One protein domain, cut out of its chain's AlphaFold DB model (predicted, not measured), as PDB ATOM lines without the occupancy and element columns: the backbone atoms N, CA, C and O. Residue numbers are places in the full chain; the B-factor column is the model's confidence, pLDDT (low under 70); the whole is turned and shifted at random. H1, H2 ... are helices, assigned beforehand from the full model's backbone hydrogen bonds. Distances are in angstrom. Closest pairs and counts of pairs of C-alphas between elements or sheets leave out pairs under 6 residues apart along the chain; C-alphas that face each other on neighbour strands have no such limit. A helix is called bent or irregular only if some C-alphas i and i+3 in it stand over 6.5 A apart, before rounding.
ATOM      1  N   ILE A  58     206.553 216.568 279.341       77.31
ATOM      2  CA  ILE A  58     206.794 217.954 278.906       77.31
ATOM      3  C   ILE A  58     208.218 218.109 278.357       77.31
ATOM      4  O   ILE A  58     208.403 218.657 277.271       77.31
ATOM      5  N   GLU A  59     209.223 217.575 279.057       77.56
ATOM      6  CA  GLU A  59     210.621 217.647 278.620       77.56
ATOM      7  C   GLU A  59     210.852 216.899 277.296       77.56
ATOM      8  O   GLU A  59     211.501 217.430 276.388       77.56
ATOM      9  N   LYS A  60     210.266 215.702 277.140       77.50
ATOM     10  CA  LYS A  60     210.279 214.962 275.867       77.50
ATOM     11  C   LYS A  60     209.612 215.764 274.747       77.50
ATOM     12  O   LYS A  60     210.174 215.856 273.656       77.50
ATOM     13  N   GLY A  61     208.474 216.406 275.019       72.94
ATOM     14  CA  GLY A  61     207.784 217.277 274.061       72.94
ATOM     15  C   GLY A  61     208.630 218.472 273.606       72.94
ATOM     16  O   GLY A  61     208.708 218.765 272.410       72.94
ATOM     17  N   GLU A  62     209.333 219.135 274.529       79.81
ATOM     18  CA  GLU A  62     210.234 220.244 274.190       79.81
ATOM     19  C   GLU A  62     211.454 219.798 273.376       79.81
ATOM     20  O   GLU A  62     211.828 220.472 272.409       79.81
ATOM     21  N   LYS A  63     212.077 218.668 273.744       79.81
ATOM     22  CA  LYS A  63     213.188 218.078 272.978       79.81
ATOM     23  C   LYS A  63     212.746 217.770 271.545       79.81
ATOM     24  O   LYS A  63     213.430 218.190 270.610       79.81
ATOM     25  N   LYS A  64     211.569 217.152 271.380       77.44
ATOM     26  CA  LYS A  64     210.953 216.820 270.083       77.44
ATOM     27  C   LYS A  64     210.788 218.058 269.197       77.44
ATOM     28  O   LYS A  64     211.267 218.092 268.064       77.44
ATOM     29  N   LYS A  65     210.211 219.131 269.751       80.94
ATOM     30  CA  LYS A  65     210.001 220.402 269.038       80.94
ATOM     31  C   LYS A  65     211.316 221.044 268.578       80.94
ATOM     32  O   LYS A  65     211.436 221.476 267.433       80.94
ATOM     33  N   ARG A  66     212.332 221.076 269.448       81.44
ATOM     34  CA  ARG A  66     213.653 221.650 269.119       81.44
ATOM     35  C   ARG A  66     214.427 220.802 268.105       81.44
ATOM     36  O   ARG A  66     215.201 221.359 267.323       81.44
ATOM     37  N   ALA A  67     214.256 219.481 268.117       79.38
ATOM     38  CA  ALA A  67     214.835 218.599 267.107       79.38
ATOM     39  C   ALA A  67     214.233 218.882 265.726       79.38
ATOM     40  O   ALA A  67     214.976 219.150 264.781       79.38
ATOM     41  N   GLN A  68     212.902 218.936 265.642       78.62
ATOM     42  CA  GLN A  68     212.165 219.247 264.417       78.62
ATOM     43  C   GLN A  68     212.578 220.603 263.820       78.62
ATOM     44  O   GLN A  68     212.884 220.696 262.632       78.62
ATOM     45  N   GLU A  69     212.666 221.658 264.639       81.69
ATOM     46  CA  GLU A  69     213.105 222.990 264.188       81.69
ATOM     47  C   GLU A  69     214.537 223.008 263.635       81.69
ATOM     48  O   GLU A  69     214.842 223.771 262.715       81.69
ATOM     49  N   ASN A  70     215.437 222.186 264.176       78.81
ATOM     50  CA  ASN A  70     216.807 222.117 263.676       78.81
ATOM     51  C   ASN A  70     216.923 221.260 262.416       78.81
ATOM     52  O   ASN A  70     217.654 221.647 261.508       78.81
ATOM     53  N   LEU A  71     216.186 220.151 262.323       78.94
ATOM     54  CA  LEU A  71     216.211 219.265 261.153       78.94
ATOM     55  C   LEU A  71     215.625 219.924 259.904       78.94
ATOM     56  O   LEU A  71     216.065 219.609 258.800       78.94
ATOM     57  N   LYS A  72     214.771 220.943 260.065       75.75
ATOM     58  CA  LYS A  72     214.356 221.836 258.968       75.75
ATOM     59  C   LYS A  72     215.520 222.436 258.183       75.75
ATOM     60  O   LYS A  72     215.376 222.678 256.990       75.75
ATOM     61  N   LYS A  73     216.670 222.645 258.828       76.94
ATOM     62  CA  LYS A  73     217.863 223.263 258.225       76.94
ATOM     63  C   LYS A  73     218.678 222.290 257.371       76.94
ATOM     64  O   LYS A  73     219.552 222.726 256.633       76.94
ATOM     65  N   VAL A  74     218.411 220.979 257.444       74.12
ATOM     66  CA  VAL A  74     219.165 219.942 256.712       74.12
ATOM     67  C   VAL A  74     219.111 220.159 255.201       74.12
ATOM     68  O   VAL A  74     220.112 219.940 254.517       74.12
ATOM     69  N   LYS A  75     217.972 220.623 254.676       66.62
ATOM     70  CA  LYS A  75     217.794 220.874 253.237       66.62
ATOM     71  C   LYS A  75     218.753 221.938 252.693       66.62
ATOM     72  O   LYS A  75     219.218 221.812 251.562       66.62
ATOM     73  N   ASP A  76     219.112 222.912 253.528       71.75
ATOM     74  CA  ASP A  76     219.952 224.055 253.165       71.75
ATOM     75  C   ASP A  76     221.452 223.778 253.374       71.75
ATOM     76  O   ASP A  76     222.303 224.557 252.948       71.75
ATOM     77  N   LEU A  77     221.802 222.660 254.021       69.56
ATOM     78  CA  LEU A  77     223.194 222.298 254.280       69.56
ATOM     79  C   LEU A  77     223.862 221.664 253.047       69.56
ATOM     80  O   LEU A  77     223.218 220.906 252.308       69.56
ATOM     81  N   PRO A  78     225.177 221.871 252.848       61.88
ATOM     82  CA  PRO A  78     225.959 221.107 251.881       61.88
ATOM     83  C   PRO A  78     225.894 219.603 252.173       61.88
ATOM     84  O   PRO A  78     225.942 219.191 253.331       61.88
ATOM     85  N   ALA A  79     225.872 218.758 251.136       60.12
ATOM     86  CA  ALA A  79     225.758 217.298 251.282       60.12
ATOM     87  C   ALA A  79     226.786 216.684 252.257       60.12
ATOM     88  O   ALA A  79     226.464 215.767 253.006       60.12
ATOM     89  N   LYS A  80     228.005 217.237 252.301       57.19
ATOM     90  CA  LYS A  80     229.081 216.796 253.207       57.19
ATOM     91  C   LYS A  80     228.806 217.086 254.688       57.19
ATOM     92  O   LYS A  80     229.392 216.435 255.545       57.19
ATOM     93  N   GLU A  81     227.947 218.057 254.983       68.00
ATOM     94  CA  GLU A  81     227.660 218.540 256.337       68.00
ATOM     95  C   GLU A  81     226.319 218.018 256.869       68.00
ATOM     96  O   GLU A  81     226.147 217.912 258.082       68.00
ATOM     97  N   ARG A  82     225.399 217.619 255.975       72.62
ATOM     98  CA  ARG A  82     224.056 217.117 256.318       72.62
ATOM     99  C   ARG A  82     224.093 215.988 257.335       72.62
ATOM    100  O   ARG A  82     223.485 216.096 258.391       72.62
ATOM    101  N   MET A  83     224.838 214.929 257.040       72.88
ATOM    102  CA  MET A  83     224.823 213.729 257.872       72.88
ATOM    103  C   MET A  83     225.495 213.948 259.237       72.88
ATOM    104  O   MET A  83     225.005 213.462 260.253       72.88
ATOM    105  N   ALA A  84     226.558 214.758 259.292       71.75
ATOM    106  CA  ALA A  84     227.192 215.134 260.556       71.75
ATOM    107  C   ALA A  84     226.260 215.992 261.429       71.75
ATOM    108  O   ALA A  84     226.188 215.799 262.643       71.75
ATOM    109  N   PHE A  85     225.518 216.912 260.806       78.06
ATOM    110  CA  PHE A  85     224.514 217.720 261.486       78.06
ATOM    111  C   PHE A  85     223.348 216.862 261.996       78.06
ATOM    112  O   PHE A  85     222.994 216.974 263.166       78.06
ATOM    113  N   ILE A  86     222.809 215.951 261.178       77.38
ATOM    114  CA  ILE A  86     221.743 215.018 261.589       77.38
ATOM    115  C   ILE A  86     222.187 214.196 262.800       77.38
ATOM    116  O   ILE A  86     221.489 214.182 263.811       77.38
ATOM    117  N   ALA A  87     223.384 213.605 262.757       72.31
ATOM    118  CA  ALA A  87     223.918 212.827 263.873       72.31
ATOM    119  C   ALA A  87     224.071 213.657 265.161       72.31
ATOM    120  O   ALA A  87     223.805 213.169 266.262       72.31
ATOM    121  N   GLN A  88     224.459 214.932 265.041       79.12
ATOM    122  CA  GLN A  88     224.524 215.843 266.183       79.12
ATOM    123  C   GLN A  88     223.137 216.094 266.789       79.12
ATOM    124  O   GLN A  88     223.010 216.134 268.014       79.12
ATOM    125  N   ILE A  89     222.108 216.263 265.955       80.62
ATOM    126  CA  ILE A  89     220.732 216.470 266.413       80.62
ATOM    127  C   ILE A  89     220.172 215.195 267.051       80.62
ATOM    128  O   ILE A  89     219.689 215.278 268.179       80.62
ATOM    129  N   MET A  90     220.317 214.031 266.408       76.19
ATOM    130  CA  MET A  90     219.888 212.733 266.955       76.19
ATOM    131  C   MET A  90     220.447 212.511 268.358       76.19
ATOM    132  O   MET A  90     219.703 212.247 269.298       76.19
ATOM    133  N   LYS A  91     221.756 212.728 268.531       78.88
ATOM    134  CA  LYS A  91     222.416 212.574 269.829       78.88
ATOM    135  C   LYS A  91     221.972 213.613 270.858       78.88
ATOM    136  O   LYS A  91     221.833 213.292 272.032       78.88
ATOM    137  N   LYS A  92     221.810 214.876 270.450       80.19
ATOM    138  CA  LYS A  92     221.487 215.979 271.369       80.19
ATOM    139  C   LYS A  92     220.050 215.913 271.887       80.19
ATOM    140  O   LYS A  92     219.800 216.363 273.003       80.19
ATOM    141  N   TYR A  93     219.127 215.418 271.069       80.44
ATOM    142  CA  TYR A  93     217.698 215.402 271.375       80.44
ATOM    143  C   TYR A  93     217.127 213.995 271.565       80.44
ATOM    144  O   TYR A  93     215.925 213.883 271.775       80.44
ATOM    145  N   GLU A  94     217.977 212.962 271.542       77.94
ATOM    146  CA  GLU A  94     217.592 211.556 271.731       77.94
ATOM    147  C   GLU A  94     216.505 211.119 270.731       77.94
ATOM    148  O   GLU A  94     215.583 210.388 271.078       77.94
ATOM    149  N   CYS A  95     216.595 211.605 269.489       74.62
ATOM    150  CA  CYS A  95     215.646 211.252 268.433       74.62
ATOM    151  C   CYS A  95     215.968 209.878 267.848       74.62
ATOM    152  O   CYS A  95     217.139 209.579 267.587       74.62
ATOM    153  N   SER A  96     214.927 209.086 267.588       73.44
ATOM    154  CA  SER A  96     215.055 207.865 266.794       73.44
ATOM    155  C   SER A  96     215.376 208.188 265.328       73.44
ATOM    156  O   SER A  96     215.267 209.334 264.876       73.44
ATOM    157  N   GLU A  97     215.785 207.169 264.574       69.06
ATOM    158  CA  GLU A  97     215.966 207.285 263.124       69.06
ATOM    159  C   GLU A  97     214.659 207.706 262.444       69.06
ATOM    160  O   GLU A  97     214.663 208.673 261.682       69.06
ATOM    161  N   ASP A  98     213.543 207.067 262.803       67.62
ATOM    162  CA  ASP A  98     212.218 207.347 262.237       67.62
ATOM    163  C   ASP A  98     211.725 208.760 262.579       67.62
ATOM    164  O   ASP A  98     211.181 209.451 261.718       67.62
ATOM    165  N   ASP A  99     211.998 209.252 263.795       72.38
ATOM    166  CA  ASP A  99     211.723 210.640 264.182       72.38
ATOM    167  C   ASP A  99     212.478 211.619 263.273       72.38
ATOM    168  O   ASP A  99     211.906 212.573 262.737       72.38
ATOM    169  N   CYS A 100     213.782 211.395 263.083       72.19
ATOM    170  CA  CYS A 100     214.620 212.263 262.259       72.19
ATOM    171  C   CYS A 100     214.185 212.273 260.798       72.19
ATOM    172  O   CYS A 100     214.070 213.342 260.193       72.19
ATOM    173  N   ILE A 101     213.929 211.087 260.262       68.88
ATOM    174  CA  ILE A 101     213.404 210.855 258.926       68.88
ATOM    175  C   ILE A 101     212.074 211.619 258.766       68.88
ATOM    176  O   ILE A 101     211.973 212.489 257.894       68.88
ATOM    177  N   GLY A 102     211.125 211.431 259.691       70.06
ATOM    178  CA  GLY A 102     209.834 212.126 259.753       70.06
ATOM    179  C   GLY A 102     209.938 213.650 259.733       70.06
ATOM    180  O   GLY A 102     209.300 214.318 258.912       70.06
ATOM    181  N   TYR A 103     210.786 214.226 260.590       73.75
ATOM    182  CA  TYR A 103     210.963 215.679 260.644       73.75
ATOM    183  C   TYR A 103     211.568 216.250 259.366       73.75
ATOM    184  O   TYR A 103     211.168 217.335 258.931       73.75
ATOM    185  N   ILE A 104     212.530 215.551 258.759       69.75
ATOM    186  CA  ILE A 104     213.153 216.023 257.522       69.75
ATOM    187  C   ILE A 104     212.136 215.974 256.380       69.75
ATOM    188  O   ILE A 104     211.971 216.987 255.702       69.75
ATOM    189  N   SER A 105     211.377 214.888 256.225       67.62
ATOM    190  CA  SER A 105     210.335 214.807 255.190       67.62
ATOM    191  C   SER A 105     209.262 215.874 255.350       67.62
ATOM    192  O   SER A 105     208.857 216.493 254.363       67.62
ATOM    193  N   GLN A 106     208.849 216.180 256.581       70.12
ATOM    194  CA  GLN A 106     207.926 217.287 256.829       70.12
ATOM    195  C   GLN A 106     208.522 218.636 256.397       70.12
ATOM    196  O   GLN A 106     207.843 219.464 255.803       70.12
ATOM    197  N   SER A 107     209.820 218.839 256.613       65.69
ATOM    198  CA  SER A 107     210.537 220.066 256.229       65.69
ATOM    199  C   SER A 107     210.711 220.249 254.717       65.69
ATOM    200  O   SER A 107     210.990 221.360 254.247       65.69
ATOM    201  N   LEU A 108     210.591 219.153 253.964       64.31
ATOM    202  CA  LEU A 108     210.656 219.116 252.505       64.31
ATOM    203  C   LEU A 108     209.280 219.323 251.846       64.31
ATOM    204  O   LEU A 108     209.238 219.556 250.642       64.31
ATOM    205  N   GLN A 109     208.173 219.281 252.607       64.31
ATOM    206  CA  GLN A 109     206.817 219.578 252.099       64.31
ATOM    207  C   GLN A 109     206.677 221.007 251.576       64.31
ATOM    208  O   GLN A 109     205.909 221.243 250.650       64.31
ATOM    209  N   ASP A 110     207.478 221.931 252.104       59.50
ATOM    210  CA  ASP A 110     207.448 223.348 251.733       59.50
ATOM    211  C   ASP A 110     208.208 223.665 250.423       59.50
ATOM    212  O   ASP A 110     208.285 224.828 250.020       59.50
ATOM    213  N   LEU A 111     208.835 222.675 249.771       56.12
ATOM    214  CA  LEU A 111     209.589 222.874 248.524       56.12
ATOM    215  C   LEU A 111     208.669 222.785 247.298       56.12
ATOM    216  O   LEU A 111     207.807 221.912 247.212       56.12
ATOM    217  N   LYS A 112     208.872 223.681 246.322       47.50
ATOM    218  CA  LYS A 112     208.066 223.719 245.093       47.50
ATOM    219  C   LYS A 112     208.253 222.436 244.261       47.50
ATOM    220  O   LYS A 112     209.394 222.007 244.078       47.50
ATOM    221  N   PRO A 113     207.175 221.861 243.693       42.94
ATOM    222  CA  PRO A 113     207.280 220.765 242.732       42.94
ATOM    223  C   PRO A 113     208.114 221.185 241.511       42.94
ATOM    224  O   PRO A 113     207.855 222.235 240.925       42.94
ATOM    225  N   GLY A 114     209.103 220.373 241.119       47.66
ATOM    226  CA  GLY A 114     209.818 220.511 239.838       47.66
ATOM    227  C   GLY A 114     211.298 220.915 239.895       47.66
ATOM    228  O   GLY A 114     212.008 220.667 238.926       47.66
ATOM    229  N   GLU A 115     211.808 221.458 241.005       41.69
ATOM    230  CA  GLU A 115     213.255 221.748 241.154       41.69
ATOM    231  C   GLU A 115     214.040 220.591 241.799       41.69
ATOM    232  O   GLU A 115     215.271 220.562 241.760       41.69
ATOM    233  N   TYR A 116     213.339 219.629 242.403       50.59
ATOM    234  CA  TYR A 116     213.934 218.596 243.242       50.59
ATOM    235  C   TYR A 116     213.061 217.339 243.261       50.59
ATOM    236  O   TYR A 116     211.878 217.420 243.593       50.59
ATOM    237  N   ASP A 117     213.628 216.172 242.937       66.12
ATOM    238  CA  ASP A 117     212.933 214.895 243.140       66.12
ATOM    239  C   ASP A 117     212.973 214.540 244.629       66.12
ATOM    240  O   ASP A 117     213.892 213.892 245.141       66.12
ATOM    241  N   ARG A 118     211.987 215.082 245.344       67.38
ATOM    242  CA  ARG A 118     211.851 214.974 246.792       67.38
ATOM    243  C   ARG A 118     211.839 213.520 247.257       67.38
ATOM    244  O   ARG A 118     212.536 213.199 248.215       67.38
ATOM    245  N   THR A 119     211.113 212.649 246.560       69.94
ATOM    246  CA  THR A 119     211.005 211.227 246.901       69.94
ATOM    247  C   THR A 119     212.364 210.545 246.804       69.94
ATOM    248  O   THR A 119     212.774 209.843 247.727       69.94
ATOM    249  N   ARG A 120     213.129 210.814 245.737       74.50
ATOM    250  CA  ARG A 120     214.492 210.280 245.595       74.50
ATOM    251  C   ARG A 120     215.407 210.729 246.736       74.50
ATOM    252  O   ARG A 120     216.205 209.938 247.245       74.50
ATOM    253  N   PHE A 121     215.318 211.994 247.138       73.44
ATOM    254  CA  PHE A 121     216.116 212.501 248.250       73.44
ATOM    255  C   PHE A 121     215.729 211.867 249.586       73.44
ATOM    256  O   PHE A 121     216.616 211.432 250.314       73.44
ATOM    257  N   GLU A 122     214.434 211.774 249.896       72.88
ATOM    258  CA  GLU A 122     213.949 211.162 251.140       72.88
ATOM    259  C   GLU A 122     214.431 209.709 251.264       72.88
ATOM    260  O   GLU A 122     214.941 209.322 252.313       72.88
ATOM    261  N   GLN A 123     214.388 208.936 250.174       76.00
ATOM    262  CA  GLN A 123     214.834 207.537 250.157       76.00
ATOM    263  C   GLN A 123     216.347 207.390 250.343       76.00
ATOM    264  O   GLN A 123     216.812 206.599 251.162       76.00
ATOM    265  N   THR A 124     217.140 208.182 249.616       76.62
ATOM    266  CA  THR A 124     218.606 208.146 249.755       76.62
ATOM    267  C   THR A 124     219.074 208.657 251.118       76.62
ATOM    268  O   THR A 124     220.054 208.149 251.656       76.62
ATOM    269  N   LEU A 125     218.352 209.607 251.713       75.12
ATOM    270  CA  LEU A 125     218.631 210.109 253.052       75.12
ATOM    271  C   LEU A 125     218.250 209.109 254.147       75.12
ATOM    272  O   LEU A 125     219.017 208.914 255.087       75.12
ATOM    273  N   ALA A 126     217.082 208.478 254.041       74.62
ATOM    274  CA  ALA A 126     216.655 207.461 254.994       74.62
ATOM    275  C   ALA A 126     217.613 206.260 254.986       74.62
ATOM    276  O   ALA A 126     217.985 205.743 256.040       74.62
ATOM    277  N   PHE A 127     218.097 205.886 253.798       80.06
ATOM    278  CA  PHE A 127     219.173 204.917 253.654       80.06
ATOM    279  C   PHE A 127     220.450 205.357 254.381       80.06
ATOM    280  O   PHE A 127     221.007 204.579 255.156       80.06
ATOM    281  N   ASP A 128     220.888 206.605 254.183       77.44
ATOM    282  CA  ASP A 128     222.083 207.150 254.834       77.44
ATOM    283  C   ASP A 128     221.971 207.168 256.359       77.44
ATOM    284  O   ASP A 128     222.938 206.842 257.042       77.44
ATOM    285  N   ILE A 129     220.813 207.540 256.906       74.69
ATOM    286  CA  ILE A 129     220.587 207.593 258.359       74.69
ATOM    287  C   ILE A 129     220.787 206.210 258.985       74.69
ATOM    288  O   ILE A 129     221.496 206.098 259.982       74.69
ATOM    289  N   ARG A 130     220.260 205.166 258.341       76.00
ATOM    290  CA  ARG A 130     220.375 203.770 258.792       76.00
ATOM    291  C   ARG A 130     221.778 203.193 258.616       76.00
ATOM    292  O   ARG A 130     222.261 202.417 259.438       76.00
ATOM    293  N   HIS A 131     222.449 203.558 257.525       77.75
ATOM    294  CA  HIS A 131     223.663 202.870 257.081       77.75
ATOM    295  C   HIS A 131     224.946 203.689 257.241       77.75
ATOM    296  O   HIS A 131     226.024 203.162 256.970       77.75
ATOM    297  N   ILE A 132     224.897 204.942 257.699       76.94
ATOM    298  CA  ILE A 132     226.086 205.777 257.915       76.94
ATOM    299  C   ILE A 132     226.183 206.183 259.382       76.94
ATOM    300  O   ILE A 132     225.494 207.079 259.865       76.94
ATOM    301  N   ARG A 133     227.151 205.590 260.084       75.19
ATOM    302  CA  ARG A 133     227.425 205.892 261.492       75.19
ATOM    303  C   ARG A 133     228.559 206.908 261.642       75.19
ATOM    304  O   ARG A 133     229.603 206.834 260.973       75.19
ATOM    305  N   PHE A 134     228.400 207.843 262.575       73.56
ATOM    306  CA  PHE A 134     229.396 208.877 262.892       73.56
ATOM    307  C   PHE A 134     230.280 208.485 264.064       73.56
ATOM    308  O   PHE A 134     229.892 207.697 264.913       73.56
ATOM    309  N   ALA A 135     231.482 209.056 264.130       69.81
ATOM    310  CA  ALA A 135     232.343 208.839 265.283       69.81
ATOM    311  C   ALA A 135     231.672 209.363 266.577       69.81
ATOM    312  O   ALA A 135     231.068 210.439 266.549       69.81
ATOM    313  N   PRO A 136     231.799 208.646 267.710       75.12
ATOM    314  CA  PRO A 136     232.674 207.493 267.930       75.12
ATOM    315  C   PRO A 136     232.036 206.127 267.617       75.12
ATOM    316  O   PRO A 136     232.659 205.117 267.918       75.12
ATOM    317  N   GLU A 137     230.840 206.063 267.032       82.19
ATOM    318  CA  GLU A 137     230.135 204.798 266.776       82.19
ATOM    319  C   GLU A 137     230.903 203.879 265.800       82.19
ATOM    320  O   GLU A 137     231.668 204.373 264.956       82.19
ATOM    321  N   PRO A 138     230.714 202.548 265.869       85.38
ATOM    322  CA  PRO A 138     231.272 201.604 264.906       85.38
ATOM    323  C   PRO A 138     230.763 201.917 263.497       85.38
ATOM    324  O   PRO A 138     229.659 202.429 263.339       85.38
ATOM    325  N   GLN A 139     231.555 201.637 262.461       87.31
ATOM    326  CA  GLN A 139     231.060 201.752 261.084       87.31
ATOM    327  C   GLN A 139     230.157 200.565 260.757       87.31
ATOM    328  O   GLN A 139     230.515 199.439 261.095       87.31
ATOM    329  N   THR A 140     229.069 200.809 260.032       89.38
ATOM    330  CA  THR A 140     228.279 199.721 259.439       89.38
ATOM    331  C   THR A 140     229.078 199.004 258.347       89.38
ATOM    332  O   THR A 140     230.007 199.582 257.766       89.38
ATOM    333  N   LEU A 141     228.694 197.781 257.998       92.25
ATOM    334  CA  LEU A 141     229.269 197.030 256.884       92.25
ATOM    335  C   LEU A 141     229.119 197.803 255.569       92.25
ATOM    336  O   LEU A 141     230.082 197.916 254.807       92.25
ATOM    337  N   LEU A 156     243.947 205.158 255.082       90.56
ATOM    338  CA  LEU A 156     244.596 206.002 256.093       90.56
ATOM    339  C   LEU A 156     245.085 205.181 257.296       90.56
ATOM    340  O   LEU A 156     246.218 205.370 257.729       90.56
ATOM    341  N   GLU A 157     244.260 204.257 257.795       90.25
ATOM    342  CA  GLU A 157     244.615 203.337 258.885       90.25
ATOM    343  C   GLU A 157     245.827 202.474 258.509       90.25
ATOM    344  O   GLU A 157     246.782 202.377 259.278       90.25
ATOM    345  N   LYS A 158     245.836 201.923 257.290       87.12
ATOM    346  CA  LYS A 158     246.958 201.144 256.748       87.12
ATOM    347  C   LYS A 158     248.240 201.967 256.596       87.12
ATOM    348  O   LYS A 158     249.328 201.467 256.864       87.12
ATOM    349  N   GLU A 159     248.124 203.226 256.183       89.19
ATOM    350  CA  GLU A 159     249.247 204.165 256.078       89.19
ATOM    351  C   GLU A 159     249.711 204.698 257.454       89.19
ATOM    352  O   GLU A 159     250.591 205.558 257.509       89.19
ATOM    353  N   GLY A 160     249.127 204.225 258.564       87.56
ATOM    354  CA  GLY A 160     249.456 204.666 259.922       87.56
ATOM    355  C   GLY A 160     249.060 206.117 260.206       87.56
ATOM    356  O   GLY A 160     249.571 206.736 261.142       87.56
ATOM    357  N   LYS A 161     248.176 206.695 259.387       90.12
ATOM    358  CA  LYS A 161     247.706 208.071 259.545       90.12
ATOM    359  C   LYS A 161     246.620 208.138 260.609       90.12
ATOM    360  O   LYS A 161     245.789 207.243 260.747       90.12
ATOM    361  N   SER A 162     246.610 209.249 261.342       83.62
ATOM    362  CA  SER A 162     245.614 209.494 262.380       83.62
ATOM    363  C   SER A 162     244.212 209.545 261.776       83.62
ATOM    364  O   SER A 162     243.893 210.430 260.982       83.62
ATOM    365  N   VAL A 163     243.361 208.628 262.215       86.00
ATOM    366  CA  VAL A 163     241.922 208.631 261.954       86.00
ATOM    367  C   VAL A 163     241.177 208.797 263.270       86.00
ATOM    368  O   VAL A 163     241.673 208.410 264.327       86.00
ATOM    369  N   VAL A 164     239.974 209.368 263.220       82.31
ATOM    370  CA  VAL A 164     239.141 209.508 264.421       82.31
ATOM    371  C   VAL A 164     238.859 208.112 264.994       82.31
ATOM    372  O   VAL A 164     238.325 207.275 264.249       82.31
ATOM    373  N   PRO A 165     239.209 207.834 266.265       81.75
ATOM    374  CA  PRO A 165     238.938 206.547 266.891       81.75
ATOM    375  C   PRO A 165     237.439 206.258 266.936       81.75
ATOM    376  O   PRO A 165     236.624 207.159 267.147       81.75
ATOM    377  N   ARG A 166     237.084 204.991 266.739       85.19
ATOM    378  CA  ARG A 166     235.716 204.490 266.874       85.19
ATOM    379  C   ARG A 166     235.696 203.379 267.913       85.19
ATOM    380  O   ARG A 166     236.687 202.662 268.063       85.19
ATOM    381  N   ARG A 167     234.591 203.258 268.644       89.88
ATOM    382  CA  ARG A 167     234.364 202.143 269.563       89.88
ATOM    383  C   ARG A 167     234.198 200.846 268.772       89.88
ATOM    384  O   ARG A 167     233.828 200.865 267.598       89.88
ATOM    385  N   GLN A 168     234.454 199.723 269.431       85.88
ATOM    386  CA  GLN A 168     234.138 198.413 268.873       85.88
ATOM    387  C   GLN A 168     232.617 198.204 268.857       85.88
ATOM    388  O   GLN A 168     231.913 198.698 269.744       85.88
ATOM    389  N   ALA A 169     232.129 197.507 267.832       86.38
ATOM    390  CA  ALA A 169     230.727 197.116 267.739       86.38
ATOM    391  C   ALA A 169     230.386 196.078 268.812       86.38
ATOM    392  O   ALA A 169     231.210 195.208 269.117       86.38
ATOM    393  N   THR A 170     229.190 196.177 269.391       88.06
ATOM    394  CA  THR A 170     228.668 195.140 270.288       88.06
ATOM    395  C   THR A 170     228.217 193.918 269.484       88.06
ATOM    396  O   THR A 170     228.158 193.947 268.253       88.06
ATOM    397  N   LYS A 171     227.915 192.810 270.171       85.56
ATOM    398  CA  LYS A 171     227.437 191.590 269.504       85.56
ATOM    399  C   LYS A 171     226.088 191.808 268.827       85.56
ATOM    400  O   LYS A 171     225.860 191.267 267.756       85.56
TER     401      LYS A 171
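This is residues 58 to 141 and 156 to 171 of the 623 residues of an uncharacterized protein of Parabacteroides goldsteinii DSM 19448 = WAL 12034 (UniProt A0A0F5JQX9). Two helical hairpins, H1 with H2 and H3 with H4, are laid over each other with their helices crossed, and H3 packs on H1. Beyond the end of H4 at residue 131 the printed part goes on without named elements, and past the cut residues 156 to 163 stick out from the rest. There are 100 residues, with four named helices in the order H1, H2, H3, H4 holding 60 of them, and no named strand; the class is all helix. The whole is only just loose, close to compact, with a radius of gyration of the C-alphas of 15.6 A, and spans 48 by 39 by 23 A.

Find C-alpha 58 at (206.794, 217.954, 278.906); from there H1, residues 58 to 76, runs 29.5 A. H1 is irregular, but only just: C-alphas 72 and 75 are 6.8 A apart. Next comes H2, residues 79 to 93, 21.7 A long; it is irregular too, with C-alphas 80 and 83 standing 7.0 A apart. H3, residues 97 to 108, covers 16.8 A. Look for the start of H4, residues 118 to 131, at C-alpha 118 (211.851, 214.974, 246.792); 19.8 A on, it ends at C-alpha 131 (223.663, 202.870, 257.081).

Begin at H3, the hub, which touches three helices. With residues 67 to 75 alone H1 touches it, at a steep tilt of 54 degrees, the same way; their closest C-alphas, of Lys 72 and Ser 107, are 5.0 A apart. H3 and H4 form a hairpin at a shallow tilt of 23 degrees, opposite ways, closest at the C-alphas of Ile 101 and Ala 126, 6.1 A. H2 and H3 only just touch, with 3 pairs of C-alphas within 8 A, the closest those of Met 90 and Cys 100 at 7.1 A. H1 and H2 make the other hairpin, opposite ways at a shallow tilt of 4 degrees; their closest C-alphas, of Lys 63 and Tyr 93, are 5.5 A apart. H2 and H4 are close but not clearly touching, while H1 and H4 are apart. In the backbones of H3 and H4 every O i to N i+4 pair is within hydrogen-bond range; H1 has 11 of 15 and H2 9 of 11.

The farthest C-alphas, of Ile 58 and Glu 159, are 50.1 A apart. Residues 142 to 155 are cut out and not printed, and C-alphas 141 and 156 stand 17.8 A apart across the cut. The links H1 to H2 and H2 to H3 are tight, and H3 to H4 is short. This predicted model has a mean pLDDT of 74.8 over the printed part; 25 residues are under 70, among them residues 107 to 119.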